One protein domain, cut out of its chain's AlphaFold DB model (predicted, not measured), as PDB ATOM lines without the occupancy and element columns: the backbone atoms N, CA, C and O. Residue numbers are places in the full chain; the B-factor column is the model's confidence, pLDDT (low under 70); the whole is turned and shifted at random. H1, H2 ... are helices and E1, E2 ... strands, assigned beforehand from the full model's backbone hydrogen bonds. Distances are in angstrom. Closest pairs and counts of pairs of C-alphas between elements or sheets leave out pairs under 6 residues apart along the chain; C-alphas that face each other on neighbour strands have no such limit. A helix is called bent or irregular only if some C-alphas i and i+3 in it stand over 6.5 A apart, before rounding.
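This is residues 2 to 26 and 192 to 254 of the 617 residues of the protein "TIGR02556 family CRISPR-associated protein" of Methanolobus vulcani (UniProt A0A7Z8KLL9). The model is an elongated body with a small two-stranded hairpin, E1 and E2, in its middle part, helices H1, H2 and H4 towards one end, and the short helix H3 with a long loop, residues 216 to 237, towards the other. H4 meets H1 with its last residue, Ala 254, near Gly 9, so that the two helices make a corner, while Leu 249, at the other end of H4, is near E2. The printed part has 88 residues, with four named helices and two named strands in the order H1, H2, E1, E2, H3, H4. The sheet, E1 - E2, is antiparallel, and the class is mixed, helices and strands, with under half of the residues in named elements. The whole is compact, with a radius of gyration of the C-alphas of 13.7 A, and the C-alphas span 41 by 26 by 23 A.

Find C-alpha 2 at (39.155, 37.529, -37.808); from there H1, residues 2 to 15, runs 20.0 A to C-alpha 15 at (47.466, 19.805, -41.798). After a short link you reach H2, residues 23 to 26, 5.5 A long. Beyond the cut, look for E1, residues 198 to 203, 12.1 A long, and then E2, residues 210 to 215, 12.7 A long. H3, residues 238 to 243, is 9.7 A long and irregular: C-alphas 239 and 242 are 7.5 A apart. H4, residues 249 to 254, is 8.7 A long and ends with C-alpha 254 at (41.185, 30.197, -44.833).

Begin with H1, which touches H4 about perpendicular, at 79 degrees; their closest C-alphas are those of Gly 9 and Ala 254, 4.5 A apart. H2 and H4 only just touch, with 3 pairs of C-alphas within 8 A, the closest being those of Ile 26 and Leu 253 at 6.8 A. H1 and H2 are close but not clearly touching; their closest C-alphas are those of Leu 13 and Ile 26, 7.8 A apart. E1 and E2 form a hairpin of antiparallel strands, with 148 degrees between their directions; look at N 199 and O 214, and at N 214 and O 199, each pair 2.9 A apart and within hydrogen-bond range. The closest C-alphas of E2 and H4 are those of Val 214 and Leu 249, at 7.2 A. Those of E1 and H3 are of Ile 198 and Trp 242, at 5.9 A. H3 is apart from H1, H2 and H4. In H1 and H4 every O i to N i+4 pair is within hydrogen-bond range; in H3 0 of 2 are, beside 2 of 3 O i to N i+3 pairs, and H2 is too short for an O i to N i+4 pair.

The two C-alphas farthest apart are those of Glu 17 and Gly 235, 42.2 A. Residues 27 to 191 are not printed, and C-alphas 26 and 192 are 26.4 A apart across this cut. The link from E2 to H3, 22 residues, is long, while that from H3 to H4 is tight. The mean pLDDT of the printed part is 89.6, and no printed residue is under 70.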
ATOM      1  N   ILE A   2      39.109  38.076 -36.435       91.94
ATOM      2  CA  ILE A   2      39.155  37.529 -37.808       91.94
ATOM      3  C   ILE A   2      40.540  36.986 -38.190       91.94
ATOM      4  O   ILE A   2      40.626  35.870 -38.683       91.94
ATOM      5  N   GLU A   3      41.614  37.719 -37.892       90.31
ATOM      6  CA  GLU A   3      42.995  37.278 -38.150       90.31
ATOM      7  C   GLU A   3      43.325  35.945 -37.460       90.31
ATOM      8  O   GLU A   3      43.827  35.034 -38.101       90.31
ATOM      9  N   ALA A   4      42.945  35.777 -36.188       92.81
ATOM     10  CA  ALA A   4      43.168  34.527 -35.457       92.81
ATOM     11  C   ALA A   4      42.380  33.350 -36.062       92.81
ATOM     12  O   ALA A   4      42.863  32.225 -36.099       92.81
ATOM     13  N   ILE A   5      41.171  33.600 -36.582       94.81
ATOM     14  CA  ILE A   5      40.389  32.574 -37.293       94.81
ATOM     15  C   ILE A   5      41.060  32.214 -38.621       94.81
ATOM     16  O   ILE A   5      41.092  31.043 -38.988       94.81
ATOM     17  N   LYS A   6      41.616  33.205 -39.327       93.44
ATOM     18  CA  LYS A   6      42.392  32.980 -40.548       93.44
ATOM     19  C   LYS A   6      43.617  32.103 -40.256       93.44
ATOM     20  O   LYS A   6      43.819  31.134 -40.975       93.44
ATOM     21  N   GLU A   7      44.374  32.391 -39.196       92.50
ATOM     22  CA  GLU A   7      45.541  31.591 -38.773       92.50
ATOM     23  C   GLU A   7      45.161  30.138 -38.448       92.50
ATOM     24  O   GLU A   7      45.816  29.209 -38.918       92.50
ATOM     25  N   ILE A   8      44.060  29.927 -37.714       94.12
ATOM     26  CA  ILE A   8      43.501  28.585 -37.461       94.12
ATOM     27  C   ILE A   8      43.185  27.874 -38.782       94.12
ATOM     28  O   ILE A   8      43.477  26.693 -38.950       94.12
ATOM     29  N   GLY A   9      42.588  28.597 -39.728       94.00
ATOM     30  CA  GLY A   9      42.292  28.080 -41.056       94.00
ATOM     31  C   GLY A   9      43.536  27.677 -41.834       94.00
ATOM     32  O   GLY A   9      43.569  26.593 -42.400       94.00
ATOM     33  N   GLU A  10      44.573  28.513 -41.838       92.50
ATOM     34  CA  GLU A  10      45.857  28.205 -42.478       92.50
ATOM     35  C   GLU A  10      46.511  26.960 -41.864       92.50
ATOM     36  O   GLU A  10      47.024  26.120 -42.604       92.50
ATOM     37  N   TYR A  11      46.441  26.799 -40.537       92.69
ATOM     38  CA  TYR A  11      46.871  25.571 -39.868       92.69
ATOM     39  C   TYR A  11      46.076  24.350 -40.349       92.69
ATOM     40  O   TYR A  11      46.680  23.367 -40.778       92.69
ATOM     41  N   ALA A  12      44.741  24.422 -40.327       92.56
ATOM     42  CA  ALA A  12      43.875  23.312 -40.719       92.56
ATOM     43  C   ALA A  12      44.106  22.895 -42.180       92.56
ATOM     44  O   ALA A  12      44.227  21.711 -42.481       92.56
ATOM     45  N   LEU A  13      44.243  23.870 -43.083       91.88
ATOM     46  CA  LEU A  13      44.545  23.624 -44.493       91.88
ATOM     47  C   LEU A  13      45.903  22.946 -44.677       91.88
ATOM     48  O   LEU A  13      45.997  21.963 -45.405       91.88
ATOM     49  N   LYS A  14      46.938  23.431 -43.981       90.62
ATOM     50  CA  LYS A  14      48.279  22.841 -44.035       90.62
ATOM     51  C   LYS A  14      48.299  21.410 -43.494       90.62
ATOM     52  O   LYS A  14      48.985  20.568 -44.066       90.62
ATOM     53  N   LYS A  15      47.577  21.140 -42.402       89.00
ATOM     54  CA  LYS A  15      47.466  19.805 -41.798       89.00
ATOM     55  C   LYS A  15      46.769  18.813 -42.731       89.00
ATOM     56  O   LYS A  15      47.205  17.675 -42.832       89.00
ATOM     57  N   ASP A  16      45.739  19.268 -43.438       86.62
ATOM     58  CA  ASP A  16      45.031  18.488 -44.460       86.62
ATOM     59  C   ASP A  16      45.812  18.364 -45.786       86.62
ATOM     60  O   ASP A  16      45.262  17.854 -46.760       86.62
ATOM     61  N   GLU A  17      47.051  18.870 -45.854       86.12
ATOM     62  CA  GLU A  17      47.883  18.942 -47.067       86.12
ATOM     63  C   GLU A  17      47.218  19.688 -48.241       86.12
ATOM     64  O   GLU A  17      47.604  19.523 -49.395       86.12
ATOM     65  N   LYS A  18      46.248  20.563 -47.948       85.94
ATOM     66  CA  LYS A  18      45.550  21.368 -48.956       85.94
ATOM     67  C   LYS A  18      46.364  22.591 -49.314       85.94
ATOM     68  O   LYS A  18      46.776  23.358 -48.439       85.94
ATOM     69  N   ASN A  19      46.530  22.825 -50.607       80.31
ATOM     70  CA  ASN A  19      47.259  23.976 -51.105       80.31
ATOM     71  C   ASN A  19      46.319  25.187 -51.277       80.31
ATOM     72  O   ASN A  19      45.421  25.144 -52.116       80.31
ATOM     73  N   PRO A  20      46.530  26.316 -50.570       72.69
ATOM     74  CA  PRO A  20      45.750  27.539 -50.788       72.69
ATOM     75  C   PRO A  20      45.905  28.148 -52.189       72.69
ATOM     76  O   PRO A  20      45.071  28.958 -52.591       72.69
ATOM     77  N   GLU A  21      46.958  27.779 -52.927       77.75
ATOM     78  CA  GLU A  21      47.137  28.124 -54.344       77.75
ATOM     79  C   GLU A  21      46.296  27.245 -55.284       77.75
ATOM     80  O   GLU A  21      46.213  27.544 -56.471       77.75
ATOM     81  N   ASN A  22      45.666  26.184 -54.769       84.81
ATOM     82  CA  ASN A  22      44.715  25.342 -55.488       84.81
ATOM     83  C   ASN A  22      43.326  25.416 -54.817       84.81
ATOM     84  O   ASN A  22      42.959  24.526 -54.040       84.81
ATOM     85  N   PRO A  23      42.541  26.487 -55.067       86.75
ATOM     86  CA  PRO A  23      41.273  26.744 -54.383       86.75
ATOM     87  C   PRO A  23      40.304  25.562 -54.393       86.75
ATOM     88  O   PRO A  23      39.577  25.365 -53.414       86.75
ATOM     89  N   ILE A  24      40.295  24.759 -55.465       89.25
ATOM     90  CA  ILE A  24      39.360  23.645 -55.609       89.25
ATOM     91  C   ILE A  24      39.448  22.620 -54.472       89.25
ATOM     92  O   ILE A  24      38.404  22.167 -54.009       89.25
ATOM     93  N   GLU A  25      40.645  22.318 -53.956       87.06
ATOM     94  CA  GLU A  25      40.859  21.355 -52.858       87.06
ATOM     95  C   GLU A  25      40.140  21.785 -51.566       87.06
ATOM     96  O   GLU A  25      39.735  20.959 -50.737       87.06
ATOM     97  N   ILE A  26      39.950  23.098 -51.411       88.44
ATOM     98  CA  ILE A  26      39.331  23.735 -50.249       88.44
ATOM     99  C   ILE A  26      37.833  23.954 -50.475       88.44
ATOM    100  O   ILE A  26      37.029  23.772 -49.559       88.44
ATOM    101  N   THR A 192      19.796  39.038 -54.806       82.81
ATOM    102  CA  THR A 192      18.734  39.741 -54.070       82.81
ATOM    103  C   THR A 192      18.818  41.250 -54.261       82.81
ATOM    104  O   THR A 192      17.788  41.900 -54.437       82.81
ATOM    105  N   TYR A 193      20.031  41.804 -54.233       82.69
ATOM    106  CA  TYR A 193      20.252  43.244 -54.350       82.69
ATOM    107  C   TYR A 193      20.660  43.690 -55.758       82.69
ATOM    108  O   TYR A 193      20.652  44.890 -56.015       82.69
ATOM    109  N   LYS A 194      20.937  42.744 -56.666       85.75
ATOM    110  CA  LYS A 194      21.427  42.963 -58.036       85.75
ATOM    111  C   LYS A 194      22.686  43.828 -58.066       85.75
ATOM    112  O   LYS A 194      22.735  44.837 -58.763       85.75
ATOM    113  N   ILE A 195      23.663  43.444 -57.254       88.88
ATOM    114  CA  ILE A 195      24.943  44.141 -57.127       88.88
ATOM    115  C   ILE A 195      26.089  43.161 -57.311       88.88
ATOM    116  O   ILE A 195      25.965  41.996 -56.930       88.88
ATOM    117  N   ASP A 196      27.203  43.706 -57.774       90.69
ATOM    118  CA  ASP A 196      28.525  43.105 -57.713       90.69
ATOM    119  C   ASP A 196      29.415  44.020 -56.883       90.69
ATOM    120  O   ASP A 196      29.406  45.237 -57.056       90.69
ATOM    121  N   SER A 197      30.135  43.437 -55.932       92.81
ATOM    122  CA  SER A 197      30.992  44.168 -55.013       92.81
ATOM    123  C   SER A 197      32.393  43.576 -55.012       92.81
ATOM    124  O   SER A 197      32.737  42.763 -54.146       92.81
ATOM    125  N   ILE A 198      33.191  44.030 -55.976       94.31
ATOM    126  CA  ILE A 198      34.584  43.632 -56.195       94.31
ATOM    127  C   ILE A 198      35.448  44.891 -56.247       94.31
ATOM    128  O   ILE A 198      35.105  45.858 -56.924       94.31
ATOM    129  N   GLY A 199      36.568  44.871 -55.531       93.75
ATOM    130  CA  GLY A 199      37.647  45.838 -55.690       93.75
ATOM    131  C   GLY A 199      38.826  45.183 -56.403       93.75
ATOM    132  O   GLY A 199      39.179  44.053 -56.075       93.75
ATOM    133  N   HIS A 200      39.455  45.897 -57.336       96.06
ATOM    134  CA  HIS A 200      40.625  45.399 -58.062       96.06
ATOM    135  C   HIS A 200      41.917  46.068 -57.595       96.06
ATOM    136  O   HIS A 200      41.930  47.282 -57.370       96.06
ATOM    137  N   ASN A 201      43.000  45.293 -57.492       96.12
ATOM    138  CA  ASN A 201      44.322  45.753 -57.045       96.12
ATOM    139  C   ASN A 201      44.249  46.506 -55.707       96.12
ATOM    140  O   ASN A 201      44.699  47.645 -55.581       96.12
ATOM    141  N   GLN A 202      43.591  45.889 -54.724       96.06
ATOM    142  CA  GLN A 202      43.356  46.466 -53.399       96.06
ATOM    143  C   GLN A 202      44.040  45.638 -52.314       96.06
ATOM    144  O   GLN A 202      44.348  44.460 -52.497       96.06
ATOM    145  N   VAL A 203      44.233  46.247 -51.144       96.56
ATOM    146  CA  VAL A 203      44.765  45.557 -49.967       96.56
ATOM    147  C   VAL A 203      43.648  44.769 -49.284       96.56
ATOM    148  O   VAL A 203      42.619  45.321 -48.895       96.56
ATOM    149  N   CYS A 204      43.860  43.467 -49.104       96.06
ATOM    150  CA  CYS A 204      42.975  42.626 -48.307       96.06
ATOM    151  C   CYS A 204      43.085  43.004 -46.822       96.06
ATOM    152  O   CYS A 204      44.168  42.954 -46.247       96.06
ATOM    153  N   SER A 205      41.959  43.299 -46.177       94.69
ATOM    154  CA  SER A 205      41.879  43.678 -44.756       94.69
ATOM    155  C   SER A 205      42.232  42.558 -43.769       94.69
ATOM    156  O   SER A 205      42.370  42.819 -42.580       94.69
ATOM    157  N   VAL A 206      42.347  41.311 -44.240       94.06
ATOM    158  CA  VAL A 206      42.625  40.148 -43.384       94.06
ATOM    159  C   VAL A 206      44.100  39.756 -43.424       94.06
ATOM    160  O   VAL A 206      44.691  39.501 -42.381       94.06
ATOM    161  N   CYS A 207      44.709  39.678 -44.613       93.38
ATOM    162  CA  CYS A 207      46.133  39.352 -44.733       93.38
ATOM    163  C   CYS A 207      47.037  40.573 -44.898       93.38
ATOM    164  O   CYS A 207      48.248  40.394 -44.853       93.38
ATOM    165  N   ASN A 208      46.491  41.772 -45.116       94.75
ATOM    166  CA  ASN A 208      47.234  43.010 -45.374       94.75
ATOM    167  C   ASN A 208      48.157  42.968 -46.609       94.75
ATOM    168  O   ASN A 208      49.096  43.755 -46.701       94.75
ATOM    169  N   HIS A 209      47.888  42.074 -47.565       94.75
ATOM    170  CA  HIS A 209      48.593  42.012 -48.849       94.75
ATOM    171  C   HIS A 209      47.723  42.575 -49.975       94.75
ATOM    172  O   HIS A 209      46.492  42.469 -49.931       94.75
ATOM    173  N   GLU A 210      48.369  43.146 -50.990       96.12
ATOM    174  CA  GLU A 210      47.716  43.494 -52.251       96.12
ATOM    175  C   GLU A 210      47.221  42.226 -52.958       96.12
ATOM    176  O   GLU A 210      47.891  41.192 -52.966       96.12
ATOM    177  N   SER A 211      46.020  42.310 -53.521       94.94
ATOM    178  CA  SER A 211      45.360  41.233 -54.249       94.94
ATOM    179  C   SER A 211      44.748  41.793 -55.524       94.94
ATOM    180  O   SER A 211      44.215  42.907 -55.518       94.94
ATOM    181  N   GLU A 212      44.793  41.007 -56.599       94.25
ATOM    182  CA  GLU A 212      44.152  41.349 -57.871       94.25
ATOM    183  C   GLU A 212      42.659  41.615 -57.674       94.25
ATOM    184  O   GLU A 212      42.141  42.603 -58.189       94.25
ATOM    185  N   GLU A 213      42.006  40.800 -56.842       95.12
ATOM    186  CA  GLU A 213      40.608  40.964 -56.455       95.12
ATOM    187  C   GLU A 213      40.423  40.899 -54.936       95.12
ATOM    188  O   GLU A 213      41.047  40.093 -54.230       95.12
ATOM    189  N   VAL A 214      39.517  41.736 -54.434       96.25
ATOM    190  CA  VAL A 214      38.944  41.651 -53.088       96.25
ATOM    191  C   VAL A 214      37.425  41.707 -53.173       96.25
ATOM    192  O   VAL A 214      36.852  42.483 -53.937       96.25
ATOM    193  N   TYR A 215      36.766  40.905 -52.352       95.12
ATOM    194  CA  TYR A 215      35.325  40.710 -52.397       95.12
ATOM    195  C   TYR A 215      34.643  41.354 -51.192       95.12
ATOM    196  O   TYR A 215      35.161  41.299 -50.076       95.12
ATOM    197  N   GLY A 216      33.475  41.964 -51.413       92.12
ATOM    198  CA  GLY A 216      32.729  42.691 -50.380       92.12
ATOM    199  C   GLY A 216      31.617  41.920 -49.680       92.12
ATOM    200  O   GLY A 216      31.070  42.431 -48.703       92.12
ATOM    201  N   LEU A 217      31.282  40.708 -50.135       91.50
ATOM    202  CA  LEU A 217      30.211  39.871 -49.576       91.50
ATOM    203  C   LEU A 217      30.744  38.585 -48.922       91.50
ATOM    204  O   LEU A 217      30.019  37.594 -48.795       91.50
ATOM    205  N   VAL A 218      31.992  38.597 -48.442       90.19
ATOM    206  CA  VAL A 218      32.547  37.488 -47.652       90.19
ATOM    207  C   VAL A 218      31.813  37.386 -46.312       90.19
ATOM    208  O   VAL A 218      32.058  38.140 -45.373       90.19
ATOM    209  N   THR A 219      30.883  36.434 -46.229       83.50
ATOM    210  CA  THR A 219      29.937  36.266 -45.110       83.50
ATOM    211  C   THR A 219      30.180  34.985 -44.312       83.50
ATOM    212  O   THR A 219      29.240  34.411 -43.750       83.50
ATOM    213  N   THR A 220      31.447  34.552 -44.199       83.75
ATOM    214  CA  THR A 220      31.878  33.410 -43.361       83.75
ATOM    215  C   THR A 220      31.161  33.417 -42.008       83.75
ATOM    216  O   THR A 220      30.598  32.402 -41.585       83.75
ATOM    217  N   TYR A 221      31.075  34.600 -41.388       78.81
ATOM    218  CA  TYR A 221      30.172  34.877 -40.280       78.81
ATOM    219  C   TYR A 221      29.158  35.962 -40.641       78.81
ATOM    220  O   TYR A 221      29.499  37.037 -41.123       78.81
ATOM    221  N   LYS A 222      27.892  35.707 -40.309       78.88
ATOM    222  CA  LYS A 222      26.749  36.551 -40.691       78.88
ATOM    223  C   LYS A 222      26.561  37.819 -39.850       78.88
ATOM    224  O   LYS A 222      25.575  38.531 -40.031       78.88
ATOM    225  N   PHE A 223      27.465  38.101 -38.907       79.25
ATOM    226  CA  PHE A 223      27.443  39.381 -38.193       79.25
ATOM    227  C   PHE A 223      27.856  40.543 -39.107       79.25
ATOM    228  O   PHE A 223      27.406  41.664 -38.888       79.25
ATOM    229  N   TYR A 224      28.645  40.273 -40.152       84.44
ATOM    230  CA  TYR A 224      28.827  41.187 -41.269       84.44
ATOM    231  C   TYR A 224      27.685  40.975 -42.271       84.44
ATOM    232  O   TYR A 224      27.481  39.867 -42.767       84.44
ATOM    233  N   ASN A 225      26.905  42.023 -42.529       80.56
ATOM    234  CA  ASN A 225      25.866  42.034 -43.555       80.56
ATOM    235  C   ASN A 225      25.732  43.436 -44.150       80.56
ATOM    236  O   ASN A 225      25.988  44.441 -43.487       80.56
ATOM    237  N   VAL A 226      25.294  43.482 -45.404       85.38
ATOM    238  CA  VAL A 226      25.081  44.720 -46.171       85.38
ATOM    239  C   VAL A 226      23.607  44.897 -46.543       85.38
ATOM    240  O   VAL A 226      23.240  45.688 -47.413       85.38
ATOM    241  N   ASP A 227      22.732  44.170 -45.843       80.81
ATOM    242  CA  ASP A 227      21.290  44.153 -46.081       80.81
ATOM    243  C   ASP A 227      20.677  45.542 -45.891       80.81
ATOM    244  O   ASP A 227      19.745  45.928 -46.600       80.81
ATOM    245  N   LYS A 228      21.223  46.330 -44.956       84.44
ATOM    246  CA  LYS A 228      20.820  47.717 -44.704       84.44
ATOM    247  C   LYS A 228      21.855  48.676 -45.298       84.44
ATOM    248  O   LYS A 228      23.024  48.563 -44.938       84.44
ATOM    249  N   PRO A 229      21.445  49.675 -46.109       80.38
ATOM    250  CA  PRO A 229      22.379  50.622 -46.722       80.38
ATOM    251  C   PRO A 229      23.264  51.331 -45.692       80.38
ATOM    252  O   PRO A 229      24.447  51.516 -45.932       80.38
ATOM    253  N   GLY A 230      22.714  51.633 -44.507       84.94
ATOM    254  CA  GLY A 230      23.427  52.267 -43.391       84.94
ATOM    255  C   GLY A 230      24.646  51.507 -42.854       84.94
ATOM    256  O   GLY A 230      25.405  52.083 -42.085       84.94
ATOM    257  N   PHE A 231      24.841  50.242 -43.235       84.25
ATOM    258  CA  PHE A 231      26.031  49.463 -42.886       84.25
ATOM    259  C   PHE A 231      27.153  49.570 -43.928       84.25
ATOM    260  O   PHE A 231      28.195  48.947 -43.745       84.25
ATOM    261  N   VAL A 232      26.980  50.342 -45.008       88.25
ATOM    262  CA  VAL A 232      27.952  50.440 -46.106       88.25
ATOM    263  C   VAL A 232      28.698  51.776 -46.101       88.25
ATOM    264  O   VAL A 232      28.106  52.835 -46.302       88.25
ATOM    265  N   SER A 233      30.018  51.713 -45.916       80.19
ATOM    266  CA  SER A 233      30.943  52.857 -45.839       80.19
ATOM    267  C   SER A 233      31.185  53.528 -47.199       80.19
ATOM    268  O   SER A 233      31.687  54.646 -47.250       80.19
ATOM    269  N   GLY A 234      30.771  52.896 -48.303       79.62
ATOM    270  CA  GLY A 234      30.805  53.429 -49.671       79.62
ATOM    271  C   GLY A 234      29.682  54.420 -50.000       79.62
ATOM    272  O   GLY A 234      29.137  54.388 -51.095       79.62
ATOM    273  N   GLY A 235      29.271  55.263 -49.048       85.06
ATOM    274  CA  GLY A 235      28.180  56.223 -49.264       85.06
ATOM    275  C   GLY A 235      26.796  55.574 -49.376       85.06
ATOM    276  O   GLY A 235      25.949  56.069 -50.114       85.06
ATOM    277  N   PHE A 236      26.565  54.480 -48.641       89.69
ATOM    278  CA  PHE A 236      25.337  53.674 -48.683       89.69
ATOM    279  C   PHE A 236      25.106  52.900 -49.998       89.69
ATOM    280  O   PHE A 236      24.055  52.267 -50.150       89.69
ATOM    281  N   ASP A 237      26.077  52.899 -50.917       90.00
ATOM    282  CA  ASP A 237      26.069  52.066 -52.119       90.00
ATOM    283  C   ASP A 237      26.577  50.656 -51.798       90.00
ATOM    284  O   ASP A 237      27.730  50.468 -51.418       90.00
ATOM    285  N   ARG A 238      25.719  49.645 -51.959       89.38
ATOM    286  CA  ARG A 238      26.079  48.255 -51.649       89.38
ATOM    287  C   ARG A 238      27.107  47.661 -52.615       89.38
ATOM    288  O   ARG A 238      27.834  46.763 -52.198       89.38
ATOM    289  N   SER A 239      27.187  48.139 -53.860       90.56
ATOM    290  CA  SER A 239      28.228  47.700 -54.806       90.56
ATOM    291  C   SER A 239      29.632  48.083 -54.322       90.56
ATOM    292  O   SER A 239      30.613  47.415 -54.618       90.56
ATOM    293  N   GLU A 240      29.720  49.088 -53.452       92.44
ATOM    294  CA  GLU A 240      30.951  49.548 -52.816       92.44
ATOM    295  C   GLU A 240      31.218  48.866 -51.462       92.44
ATOM    296  O   GLU A 240      32.069  49.308 -50.687       92.44
ATOM    297  N   SER A 241      30.503  47.782 -51.133       91.94
ATOM    298  CA  SER A 241      30.680  47.087 -49.850       91.94
ATOM    299  C   SER A 241      32.044  46.421 -49.678       91.94
ATOM    300  O   SER A 241      32.482  46.216 -48.548       91.94
ATOM    301  N   TRP A 242      32.779  46.187 -50.766       92.56
ATOM    302  CA  TRP A 242      34.173  45.747 -50.723       92.56
ATOM    303  C   TRP A 242      35.067  46.742 -49.975       92.56
ATOM    304  O   TRP A 242      36.068  46.332 -49.408       92.56
ATOM    305  N   LYS A 243      34.680  48.021 -49.862       92.44
ATOM    306  CA  LYS A 243      35.393  49.014 -49.042       92.44
ATOM    307  C   LYS A 243      35.213  48.811 -47.534       92.44
ATOM    308  O   LYS A 243      36.020  49.318 -46.763       92.44
ATOM    309  N   ASN A 244      34.171  48.101 -47.092       91.00
ATOM    310  CA  ASN A 244      33.948  47.816 -45.669       91.00
ATOM    311  C   ASN A 244      34.877  46.726 -45.150       91.00
ATOM    312  O   ASN A 244      35.423  46.827 -44.055       91.00
ATOM    313  N   TYR A 245      34.943  45.642 -45.915       90.94
ATOM    314  CA  TYR A 245      35.608  44.406 -45.546       90.94
ATOM    315  C   TYR A 245      36.191  43.783 -46.820       90.94
ATOM    316  O   TYR A 245      35.629  42.820 -47.341       90.94
ATOM    317  N   PRO A 246      37.267  44.372 -47.379       94.19
ATOM    318  CA  PRO A 246      37.910  43.843 -48.574       94.19
ATOM    319  C   PRO A 246      38.631  42.547 -48.214       94.19
ATOM    320  O   PRO A 246      39.563  42.566 -47.404       94.19
ATOM    321  N   VAL A 247      38.218  41.423 -48.797       95.44
ATOM    322  CA  VAL A 247      38.821  40.108 -48.526       95.44
ATOM    323  C   VAL A 247      39.168  39.397 -49.830       95.44
ATOM    324  O   VAL A 247      38.312  39.239 -50.691       95.44
ATOM    325  N   CYS A 248      40.413  38.943 -49.980       95.00
ATOM    326  CA  CYS A 248      40.828  38.141 -51.135       95.00
ATOM    327  C   CYS A 248      40.339  36.684 -51.040       95.00
ATOM    328  O   CYS A 248      40.031  36.194 -49.946       95.00
ATOM    329  N   LEU A 249      40.341  35.958 -52.165       92.88
ATOM    330  CA  LEU A 249      39.886  34.560 -52.230       92.88
ATOM    331  C   LEU A 249      40.588  33.670 -51.191       92.88
ATOM    332  O   LEU A 249      39.924  32.988 -50.412       92.88
ATOM    333  N   LYS A 250      41.923  33.748 -51.112       92.81
ATOM    334  CA  LYS A 250      42.742  32.956 -50.176       92.81
ATOM    335  C   LYS A 250      42.319  33.157 -48.720       92.81
ATOM    336  O   LYS A 250      42.175  32.193 -47.974       92.81
ATOM    337  N   CYS A 251      42.061  34.405 -48.319       94.06
ATOM    338  CA  CYS A 251      41.585  34.699 -46.967       94.06
ATOM    339  C   CYS A 251      40.155  34.210 -46.739       94.06
ATOM    340  O   CYS A 251      39.873  33.705 -45.661       94.06
ATOM    341  N   SER A 252      39.264  34.313 -47.730       93.81
ATOM    342  CA  SER A 252      37.905  33.762 -47.622       93.81
ATOM    343  C   SER A 252      37.928  32.248 -47.375       93.81
ATOM    344  O   SER A 252      37.224  31.754 -46.493       93.81
ATOM    345  N   LEU A 253      38.779  31.523 -48.106       93.19
ATOM    346  CA  LEU A 253      38.961  30.078 -47.959       93.19
ATOM    347  C   LEU A 253      39.539  29.709 -46.589       93.19
ATOM    348  O   LEU A 253      38.976  28.859 -45.898       93.19
ATOM    349  N   ALA A 254      40.603  30.394 -46.159       94.38
ATOM    350  CA  ALA A 254      41.185  30.197 -44.833       94.38
ATOM    351  C   ALA A 254      40.165  30.485 -43.719       94.38
ATOM    352  O   ALA A 254      40.047  29.718 -42.772       94.38
TER     353      ALA A 254